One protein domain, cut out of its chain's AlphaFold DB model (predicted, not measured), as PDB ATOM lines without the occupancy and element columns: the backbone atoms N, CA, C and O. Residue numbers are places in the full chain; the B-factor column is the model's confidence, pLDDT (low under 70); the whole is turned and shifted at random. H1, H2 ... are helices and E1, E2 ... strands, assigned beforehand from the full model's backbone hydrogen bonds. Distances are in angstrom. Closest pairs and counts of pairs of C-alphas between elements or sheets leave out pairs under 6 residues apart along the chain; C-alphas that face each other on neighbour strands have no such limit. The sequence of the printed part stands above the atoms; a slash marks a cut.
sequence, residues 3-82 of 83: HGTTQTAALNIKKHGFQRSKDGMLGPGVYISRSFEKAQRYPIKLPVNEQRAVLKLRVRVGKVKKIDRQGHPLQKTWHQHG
ATOM      1  N   HIS A   3      77.399  37.090  39.037       98.56
ATOM      2  CA  HIS A   3      75.953  37.285  39.001       98.56
ATOM      3  C   HIS A   3      75.436  37.461  40.428       98.56
ATOM      4  O   HIS A   3      75.593  36.552  41.240       98.56
ATOM      5  N   GLY A   4      74.865  38.627  40.729       98.31
ATOM      6  CA  GLY A   4      74.190  38.880  41.999       98.31
ATOM      7  C   GLY A   4      72.708  38.562  41.894       98.31
ATOM      8  O   GLY A   4      72.059  38.974  40.933       98.31
ATOM      9  N   THR A   5      72.191  37.818  42.862       98.38
ATOM     10  CA  THR A   5      70.797  37.374  42.913       98.38
ATOM     11  C   THR A   5      70.407  37.036  44.357       98.38
ATOM     12  O   THR A   5      71.181  37.290  45.279       98.38
ATOM     13  N   THR A   6      69.207  36.504  44.588       98.44
ATOM     14  CA  THR A   6      68.816  36.013  45.918       98.44
ATOM     15  C   THR A   6      69.427  34.643  46.214       98.44
ATOM     16  O   THR A   6      69.824  33.917  45.299       98.44
ATOM     17  N   GLN A   7      69.517  34.258  47.485       98.19
ATOM     18  CA  GLN A   7      70.069  32.966  47.889       98.19
ATOM     19  C   GLN A   7      69.264  31.806  47.293       98.19
ATOM     20  O   GLN A   7      69.856  30.893  46.711       98.19
ATOM     21  N   THR A   8      67.932  31.883  47.336       98.12
ATOM     22  CA  THR A   8      67.053  30.879  46.715       98.12
ATOM     23  C   THR A   8      67.306  30.770  45.213       98.12
ATOM     24  O   THR A   8      67.475  29.673  44.678       98.12
ATOM     25  N   ALA A   9      67.403  31.906  44.515       97.88
ATOM     26  CA  ALA A   9      67.683  31.919  43.085       97.88
ATOM     27  C   ALA A   9      69.074  31.351  42.767       97.88
ATOM     28  O   ALA A   9      69.222  30.602  41.803       97.88
ATOM     29  N   ALA A  10      70.088  31.639  43.586       98.44
ATOM     30  CA  ALA A  10      71.426  31.080  43.425       98.44
ATOM     31  C   ALA A  10      71.438  29.548  43.569       98.44
ATOM     32  O   ALA A  10      72.113  28.869  42.791       98.44
ATOM     33  N   LEU A  11      70.682  28.994  44.524       98.38
ATOM     34  CA  LEU A  11      70.515  27.546  44.682       98.38
ATOM     35  C   LEU A  11      69.784  26.930  43.482       98.38
ATOM     36  O   LEU A  11      70.249  25.932  42.930       98.38
ATOM     37  N   ASN A  12      68.707  27.565  43.017       98.31
ATOM     38  CA  ASN A  12      67.982  27.126  41.825       98.31
ATOM     39  C   ASN A  12      68.870  27.137  40.574       98.31
ATOM     40  O   ASN A  12      68.867  26.166  39.823       98.31
ATOM     41  N   ILE A  13      69.693  28.172  40.383       98.44
ATOM     42  CA  ILE A  13      70.645  28.249  39.266       98.44
ATOM     43  C   ILE A  13      71.690  27.132  39.348       98.44
ATOM     44  O   ILE A  13      72.047  26.552  38.327       98.44
ATOM     45  N   LYS A  14      72.182  26.796  40.547       98.06
ATOM     46  CA  LYS A  14      73.123  25.677  40.714       98.06
ATOM     47  C   LYS A  14      72.491  24.330  40.359       98.06
ATOM     48  O   LYS A  14      73.179  23.484  39.800       98.06
ATOM     49  N   LYS A  15      71.210  24.136  40.681       98.31
ATOM     50  CA  LYS A  15      70.492  22.873  40.456       98.31
ATOM     51  C   LYS A  15      69.981  22.717  39.022       98.31
ATOM     52  O   LYS A  15      70.009  21.617  38.483       98.31
ATOM     53  N   HIS A  16      69.511  23.802  38.413       98.12
ATOM     54  CA  HIS A  16      68.765  23.774  37.149       98.12
ATOM     55  C   HIS A  16      69.418  24.581  36.022       98.12
ATOM     56  O   HIS A  16      68.916  24.594  34.901       98.12
ATOM     57  N   GLY A  17      70.534  25.250  36.300       98.00
ATOM     58  CA  GLY A  17      71.170  26.168  35.367       98.00
ATOM     59  C   GLY A  17      70.497  27.542  35.322       98.00
ATOM     60  O   GLY A  17      69.507  27.824  35.999       98.00
ATOM     61  N   PHE A  18      71.073  28.435  34.519       97.75
ATOM     62  CA  PHE A  18      70.522  29.770  34.315       97.75
ATOM     63  C   PHE A  18      69.276  29.737  33.432       97.75
ATOM     64  O   PHE A  18      69.264  29.103  32.379       97.75
ATOM     65  N   GLN A  19      68.279  30.536  33.803       95.69
ATOM     66  CA  GLN A  19      67.160  30.894  32.940       95.69
ATOM     67  C   GLN A  19      67.278  32.371  32.567       95.69
ATOM     68  O   GLN A  19      67.552  33.216  33.422       95.69
ATOM     69  N   ARG A  20      67.110  32.691  31.280       94.25
ATOM     70  CA  ARG A  20      67.168  34.083  30.818       94.25
ATOM     71  C   ARG A  20      65.935  34.860  31.276       94.25
ATOM     72  O   ARG A  20      64.832  34.313  31.314       94.25
ATOM     73  N   SER A  21      66.109  36.148  31.552       95.12
ATOM     74  CA  SER A  21      64.974  37.052  31.735       95.12
ATOM     75  C   SER A  21      64.174  37.198  30.435       95.12
ATOM     76  O   SER A  21      64.708  37.002  29.341       95.12
ATOM     77  N   LYS A  22      62.894  37.572  30.549       95.38
ATOM     78  CA  LYS A  22      62.035  37.885  29.391       95.38
ATOM     79  C   LYS A  22      62.333  39.256  28.773       95.38
ATOM     80  O   LYS A  22      62.050  39.453  27.603       95.38
ATOM     81  N   ASP A  23      62.895  40.184  29.546       95.06
ATOM     82  CA  ASP A  23      63.311  41.521  29.102       95.06
ATOM     83  C   ASP A  23      64.438  42.050  30.015       95.06
ATOM     84  O   ASP A  23      64.827  41.402  30.993       95.06
ATOM     85  N   GLY A  24      64.971  43.226  29.697       94.44
ATOM     86  CA  GLY A  24      65.908  43.971  30.523       94.44
ATOM     87  C   GLY A  24      66.499  45.165  29.776       94.44
ATOM     88  O   GLY A  24      66.125  45.471  28.642       94.44
ATOM     89  N   MET A  25      67.462  45.839  30.408       95.81
ATOM     90  CA  MET A  25      68.136  47.011  29.832       95.81
ATOM     91  C   MET A  25      68.747  46.728  28.453       95.81
ATOM     92  O   MET A  25      68.715  47.597  27.589       95.81
ATOM     93  N   LEU A  26      69.271  45.519  28.247       96.69
ATOM     94  CA  LEU A  26      69.849  45.048  26.989       96.69
ATOM     95  C   LEU A  26      69.012  43.916  26.361       96.69
ATOM     96  O   LEU A  26      69.537  43.064  25.650       96.69
ATOM     97  N   GLY A  27      67.709  43.869  26.655       96.69
ATOM     98  CA  GLY A  27      66.811  42.805  26.205       96.69
ATOM     99  C   GLY A  27      66.884  41.514  27.043       96.69
ATOM    100  O   GLY A  27      67.460  41.510  28.140       96.69
ATOM    101  N   PRO A  28      66.262  40.423  26.557       95.75
ATOM    102  CA  PRO A  28      66.208  39.132  27.246       95.75
ATOM    103  C   PRO A  28      67.609  38.538  27.429       95.75
ATOM    104  O   PRO A  28      68.362  38.422  26.462       95.75
ATOM    105  N   GLY A  29      67.970  38.112  28.642       95.88
ATOM    106  CA  GLY A  29      69.299  37.540  28.861       95.88
ATOM    107  C   GLY A  29      69.642  37.224  30.311       95.88
ATOM    108  O   GLY A  29      68.819  37.345  31.216       95.88
ATOM    109  N   VAL A  30      70.890  36.806  30.521       96.81
ATOM    110  CA  VAL A  30      71.491  36.626  31.848       96.81
ATOM    111  C   VAL A  30      72.468  37.770  32.084       96.81
ATOM    112  O   VAL A  30      73.422  37.955  31.331       96.81
ATOM    113  N   TYR A  31      72.233  38.543  33.141       97.00
ATOM    114  CA  TYR A  31      73.001  39.750  33.434       97.00
ATOM    115  C   TYR A  31      74.118  39.452  34.422       97.00
ATOM    116  O   TYR A  31      73.882  38.978  35.533       97.00
ATOM    117  N   ILE A  32      75.347  39.753  34.016       97.75
ATOM    118  CA  ILE A  32      76.554  39.480  34.792       97.75
ATOM    119  C   ILE A  32      77.500  40.676  34.737       97.75
ATOM    120  O   ILE A  32      77.474  41.480  33.808       97.75
ATOM    121  N   SER A  33      78.348  40.798  35.749       97.81
ATOM    122  CA  SER A  33      79.315  41.883  35.892       97.81
ATOM    123  C   SER A  33      80.739  41.340  35.972       97.81
ATOM    124  O   SER A  33      80.981  40.238  36.464       97.81
ATOM    125  N   ARG A  34      81.717  42.126  35.514       97.94
ATOM    126  CA  ARG A  34      83.138  41.870  35.804       97.94
ATOM    127  C   ARG A  34      83.525  42.319  37.218       97.94
ATOM    128  O   ARG A  34      84.363  41.668  37.823       97.94
ATOM    129  N   SER A  35      82.882  43.364  37.743       98.44
ATOM    130  CA  SER A  35      83.058  43.836  39.125       98.44
ATOM    131  C   SER A  35      82.172  43.042  40.081       98.44
ATOM    132  O   SER A  35      80.963  42.906  39.844       98.44
ATOM    133  N   PHE A  36      82.785  42.552  41.158       98.31
ATOM    134  CA  PHE A  36      82.106  41.873  42.254       98.31
ATOM    135  C   PHE A  36      81.237  42.854  43.050       98.31
ATOM    136  O   PHE A  36      80.072  42.566  43.308       98.31
ATOM    137  N   GLU A  37      81.759  44.049  43.335       98.38
ATOM    138  CA  GLU A  37      81.096  45.160  44.035       98.38
ATOM    139  C   GLU A  37      79.796  45.555  43.338       98.38
ATOM    140  O   GLU A  37      78.759  45.759  43.966       98.38
ATOM    141  N   LYS A  38      79.812  45.597  42.001       97.88
ATOM    142  CA  LYS A  38      78.596  45.838  41.227       97.88
ATOM    143  C   LYS A  38      77.607  44.680  41.348       97.88
ATOM    144  O   LYS A  38      76.420  44.946  41.503       97.88
ATOM    145  N   ALA A  39      78.070  43.432  41.252       98.44
ATOM    146  CA  ALA A  39      77.199  42.260  41.297       98.44
ATOM    147  C   ALA A  39      76.533  42.091  42.670       98.44
ATOM    148  O   ALA A  39      75.323  41.903  42.715       98.44
ATOM    149  N   GLN A  40      77.274  42.234  43.773       97.94
ATOM    150  CA  GLN A  40      76.757  42.016  45.133       97.94
ATOM    151  C   GLN A  40      75.605  42.951  45.533       97.94
ATOM    152  O   GLN A  40      74.867  42.647  46.463       97.94
ATOM    153  N   ARG A  41      75.408  44.069  44.819       97.88
ATOM    154  CA  ARG A  41      74.273  44.977  45.044       97.88
ATOM    155  C   ARG A  41      72.940  44.440  44.521       97.88
ATOM    156  O   ARG A  41      71.906  45.024  44.832       97.88
ATOM    157  N   TYR A  42      72.943  43.374  43.718       97.00
ATOM    158  CA  TYR A  42      71.726  42.810  43.138       97.00
ATOM    159  C   TYR A  42      71.171  41.631  43.960       97.00
ATOM    160  O   TYR A  42      71.952  40.816  44.449       97.00
ATOM    161  N   PRO A  43      69.833  41.521  44.079       96.56
ATOM    162  CA  PRO A  43      68.851  42.498  43.598       96.56
ATOM    163  C   PRO A  43      68.894  43.807  44.410       96.56
ATOM    164  O   PRO A  43      69.184  43.801  45.609       96.56
ATOM    165  N   ILE A  44      68.616  44.938  43.743       96.12
ATOM    166  CA  ILE A  44      68.613  46.268  44.385       96.12
ATOM    167  C   ILE A  44      67.580  46.279  45.515       96.12
ATOM    168  O   ILE A  44      67.905  46.610  46.653       96.12
ATOM    169  N   LYS A  45      66.359  45.832  45.208       96.56
ATOM    170  CA  LYS A  45      65.305  45.566  46.188       96.56
ATOM    171  C   LYS A  45      65.362  44.090  46.568       96.56
ATOM    172  O   LYS A  45      65.051  43.236  45.740       96.56
ATOM    173  N   LEU A  46      65.808  43.803  47.785       97.00
ATOM    174  CA  LEU A  46      65.852  42.445  48.319       97.00
ATOM    175  C   LEU A  46      64.497  42.118  48.966       97.00
ATOM    176  O   LEU A  46      64.033  42.922  49.777       97.00
ATOM    177  N   PRO A  47      63.846  40.993  48.620       96.56
ATOM    178  CA  PRO A  47      62.667  40.532  49.348       96.56
ATOM    179  C   PRO A  47      62.982  40.306  50.834       96.56
ATOM    180  O   PRO A  47      64.091  39.904  51.170       96.56
ATOM    181  N   VAL A  48      62.004  40.535  51.716       96.12
ATOM    182  CA  VAL A  48      62.195  40.496  53.183       96.12
ATOM    183  C   VAL A  48      62.762  39.156  53.672       96.12
ATOM    184  O   VAL A  48      63.601  39.135  54.564       96.12
ATOM    185  N   ASN A  49      62.360  38.049  53.045       96.31
ATOM    186  CA  ASN A  49      62.750  36.691  53.442       96.31
ATOM    187  C   ASN A  49      63.919  36.132  52.612       96.31
ATOM    188  O   ASN A  49      64.026  34.922  52.431       96.31
ATOM    189  N   GLU A  50      64.765  36.995  52.051       98.12
ATOM    190  CA  GLU A  50      65.863  36.599  51.170       98.12
ATOM    191  C   GLU A  50      67.191  37.212  51.603       98.12
ATOM    192  O   GLU A  50      67.254  38.307  52.157       98.12
ATOM    193  N   GLN A  51      68.280  36.522  51.269       97.75
ATOM    194  CA  GLN A  51      69.639  37.049  51.374       97.75
ATOM    195  C   GLN A  51      70.217  37.268  49.978       97.75
ATOM    196  O   GLN A  51      69.874  36.558  49.031       97.75
ATOM    197  N   ARG A  52      71.113  38.250  49.826       98.06
ATOM    198  CA  ARG A  52      71.871  38.399  48.576       98.06
ATOM    199  C   ARG A  52      72.921  37.300  48.480       98.06
ATOM    200  O   ARG A  52      73.602  36.988  49.450       98.06
ATOM    201  N   ALA A  53      73.091  36.765  47.281       98.38
ATOM    202  CA  ALA A  53      74.120  35.800  46.946       98.38
ATOM    203  C   ALA A  53      74.812  36.208  45.644       98.38
ATOM    204  O   ALA A  53      74.197  36.770  44.735       98.38
ATOM    205  N   VAL A  54      76.104  35.891  45.540       98.62
ATOM    206  CA  VAL A  54      76.889  36.134  44.329       98.62
ATOM    207  C   VAL A  54      77.451  34.824  43.805       98.62
ATOM    208  O   VAL A  54      78.195  34.125  44.490       98.62
ATOM    209  N   LEU A  55      77.136  34.510  42.552       98.69
ATOM    210  CA  LEU A  55      77.733  33.393  41.833       98.69
ATOM    211  C   LEU A  55      78.967  33.874  41.064       98.69
ATOM    212  O   LEU A  55      78.880  34.812  40.269       98.69
ATOM    213  N   LYS A  56      80.111  33.208  41.263       98.56
ATOM    214  CA  LYS A  56      81.315  33.372  40.435       98.56
ATOM    215  C   LYS A  56      81.232  32.427  39.239       98.56
ATOM    216  O   LYS A  56      81.040  31.229  39.398       98.56
ATOM    217  N   LEU A  57      81.389  32.977  38.040       98.25
ATOM    218  CA  LEU A  57      81.131  32.295  36.773       98.25
ATOM    219  C   LEU A  57      82.368  32.291  35.873       98.25
ATOM    220  O   LEU A  57      83.014  33.333  35.687       98.25
ATOM    221  N   ARG A  58      82.625  31.145  35.238       97.75
ATOM    222  CA  ARG A  58      83.484  31.024  34.053       97.75
ATOM    223  C   ARG A  58      82.590  31.104  32.816       97.75
ATOM    224  O   ARG A  58      81.690  30.288  32.672       97.75
ATOM    225  N   VAL A  59      82.813  32.094  31.956       96.50
ATOM    226  CA  VAL A  59      81.898  32.431  30.852       96.50
ATOM    227  C   VAL A  59      82.648  32.394  29.530       96.50
ATOM    228  O   VAL A  59      83.710  33.002  29.414       96.50
ATOM    229  N   ARG A  60      82.090  31.697  28.537       96.75
ATOM    230  CA  ARG A  60      82.531  31.757  27.139       96.75
ATOM    231  C   ARG A  60      81.639  32.766  26.420       96.75
ATOM    232  O   ARG A  60      80.467  32.484  26.216       96.75
ATOM    233  N   VAL A  61      82.169  33.951  26.121       92.25
ATOM    234  CA  VAL A  61      81.366  35.087  25.621       92.25
ATOM    235  C   VAL A  61      81.156  35.092  24.107       92.25
ATOM    236  O   VAL A  61      80.224  35.729  23.646       92.25
ATOM    237  N   GLY A  62      81.990  34.386  23.338       94.94
ATOM    238  CA  GLY A  62      81.893  34.385  21.878       94.94
ATOM    239  C   GLY A  62      82.102  35.777  21.268       94.94
ATOM    240  O   GLY A  62      82.954  36.544  21.724       94.94
ATOM    241  N   LYS A  63      81.334  36.085  20.219       96.00
ATOM    242  CA  LYS A  63      81.318  37.395  19.559       96.00
ATOM    243  C   LYS A  63      80.572  38.392  20.445       96.00
ATOM    244  O   LYS A  63      79.541  38.060  21.001       96.00
ATOM    245  N   VAL A  64      81.082  39.615  20.577       96.31
ATOM    246  CA  VAL A  64      80.498  40.622  21.478       96.31
ATOM    247  C   VAL A  64      80.146  41.907  20.739       96.31
ATOM    248  O   VAL A  64      80.836  42.304  19.798       96.31
ATOM    249  N   LYS A  65      79.095  42.595  21.201       96.75
ATOM    250  CA  LYS A  65      78.733  43.947  20.763       96.75
ATOM    251  C   LYS A  65      78.829  44.925  21.928       96.75
ATOM    252  O   LYS A  65      78.196  44.738  22.964       96.75
ATOM    253  N   LYS A  66      79.585  46.009  21.743       97.38
ATOM    254  CA  LYS A  66      79.554  47.152  22.661       97.38
ATOM    255  C   LYS A  66      78.254  47.932  22.441       97.38
ATOM    256  O   LYS A  66      77.985  48.367  21.324       97.38
ATOM    257  N   ILE A  67      77.476  48.088  23.508       97.50
ATOM    258  CA  ILE A  67      76.310  48.971  23.602       97.50
ATOM    259  C   ILE A  67      76.637  49.974  24.705       97.50
ATOM    260  O   ILE A  67      76.726  49.598  25.872       97.50
ATOM    261  N   ASP A  68      76.896  51.222  24.331       96.88
ATOM    262  CA  ASP A  68      77.492  52.234  25.212       96.88
ATOM    263  C   ASP A  68      76.614  53.455  25.468       96.88
ATOM    264  O   ASP A  68      77.009  54.353  26.206       96.88
ATOM    265  N   ARG A  69      75.393  53.453  24.933       96.88
ATOM    266  CA  ARG A  69      74.380  54.459  25.236       96.88
ATOM    267  C   ARG A  69      72.992  53.849  25.331       96.88
ATOM    268  O   ARG A  69      72.686  52.853  24.675       96.88
ATOM    269  N   GLN A  70      72.139  54.502  26.110       95.94
ATOM    270  CA  GLN A  70      70.703  54.260  26.067       95.94
ATOM    271  C   GLN A  70      70.153  54.678  24.688       95.94
ATOM    272  O   GLN A  70      70.648  55.616  24.057       95.94
ATOM    273  N   GLY A  71      69.161  53.946  24.187       95.94
ATOM    274  CA  GLY A  71      68.623  54.101  22.836       95.94
ATOM    275  C   GLY A  71      69.573  53.638  21.726       95.94
ATOM    276  O   GLY A  71      69.447  54.099  20.591       95.94
ATOM    277  N   HIS A  72      70.568  52.794  22.019       98.12
ATOM    278  CA  HIS A  72      71.414  52.217  20.969       98.12
ATOM    279  C   HIS A  72      70.552  51.358  20.012       98.12
ATOM    280  O   HIS A  72      69.715  50.599  20.502       98.12
ATOM    281  N   PRO A  73      70.758  51.388  18.677       97.12
ATOM    282  CA  PRO A  73      69.896  50.669  17.725       97.12
ATOM    283  C   PRO A  73      69.778  49.163  17.992       97.12
ATOM    284  O   PRO A  73      68.719  48.575  17.830       97.12
ATOM    285  N   LEU A  74      70.864  48.547  18.469       97.50
ATOM    286  CA  LEU A  74      70.900  47.128  18.853       97.50
ATOM    287  C   LEU A  74      70.674  46.872  20.351       97.50
ATOM    288  O   LEU A  74      70.988  45.784  20.827       97.50
ATOM    289  N   GLN A  75      70.190  47.854  21.120       97.81
ATOM    290  CA  GLN A  75      70.138  47.767  22.584       97.81
ATOM    291  C   GLN A  75      69.432  46.501  23.075       97.81
ATOM    292  O   GLN A  75      69.951  45.824  23.954       97.81
ATOM    293  N   LYS A  76      68.279  46.168  22.489       97.44
ATOM    294  CA  LYS A  76      67.502  44.972  22.846       97.44
ATOM    295  C   LYS A  76      67.594  43.837  21.821       97.44
ATOM    296  O   LYS A  76      67.194  42.718  22.128       97.44
ATOM    297  N   THR A  77      68.115  44.106  20.625       96.94
ATOM    298  CA  THR A  77      68.059  43.193  19.471       96.94
ATOM    299  C   THR A  77      69.414  42.618  19.071       96.94
ATOM    300  O   THR A  77      69.455  41.811  18.157       96.94
ATOM    301  N   TRP A  78      70.518  42.957  19.751       96.06
ATOM    302  CA  TRP A  78      71.876  42.486  19.418       96.06
ATOM    303  C   TRP A  78      71.968  40.979  19.110       96.06
ATOM    304  O   TRP A  78      72.614  40.605  18.133       96.06
ATOM    305  N   HIS A  79      71.249  40.142  19.862       93.62
ATOM    306  CA  HIS A  79      71.212  38.689  19.675       93.62
ATOM    307  C   HIS A  79      70.608  38.250  18.329       93.62
ATOM    308  O   HIS A  79      71.005  37.235  17.766       93.62
ATOM    309  N   GLN A  80      69.681  39.029  17.767       95.56
ATOM    310  CA  GLN A  80      69.079  38.779  16.449       95.56
ATOM    311  C   GLN A  80      70.061  39.072  15.306       95.56
ATOM    312  O   GLN A  80      69.874  38.601  14.192       95.56
ATOM    313  N   HIS A  81      71.131  39.820  15.589       95.88
ATOM    314  CA  HIS A  81      72.192  40.152  14.639       95.88
ATOM    315  C   HIS A  81      73.433  39.249  14.800       95.88
ATOM    316  O   HIS A  81      74.507  39.581  14.291       95.88
ATOM    317  N   GLY A  82      73.307  38.122  15.515       93.75
ATOM    318  CA  GLY A  82      74.375  37.129  15.679       93.75
ATOM    319  C   GLY A  82      75.497  37.550  16.634       93.75
ATOM    320  O   GLY A  82      76.633  37.092  16.478       93.75
TER     321      GLY A  82
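This is residues 3 to 82 of the 83 residues of the protein "Poly [ADP-ribose] polymerase" of Paramormyrops kingsleyae (UniProt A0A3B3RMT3). Little of this model is regular structure: a short two-stranded ribbon, E1 and E2, lies between H1 and H2, and residues 57 to 77, with no named element, lead away to H3 at the far end of the long axis. The printed part has 80 residues, ordered E1 H1 H2 E2 H3; the class is mixed, with 28 residues in named elements. It is elongated, 39 by 24 by 23 A, and only just compact, close to loose, with a radius of gyration of the C-alphas of 13.9 A.

Find C-alpha 3 at (75.953, 37.285, 39.001), where E1, residues 3 to 6, begins. E2 holds residues 52 to 56, 13.4 A. H1 holds 7 to 16, 14.2 A; H2 36 to 40; H3 78 to 81, ending at (72.192, 40.152, 14.639).

E1 and E2 are antiparallel at 148 degrees; look at N 5 and O 53, 2.9 A. The closest C-alphas of H1 and E2 are Gln 7 and Ala 53, 5.0 A; of H2 and E1, Ala 39 and Gly 4, 4.6 A. H3 is apart from E1, H1 and H2. In H1 and H2 every O i to N i+4 pair is within hydrogen-bond range; H3 is too short for one.

The C-alphas farthest apart, Asn 49 and His 81, are 40.1 A apart. The printed part has no cut. The links H1 to H2, H2 to E2 and E2 to H3 are long. No printed residue is under 70 in pLDDT.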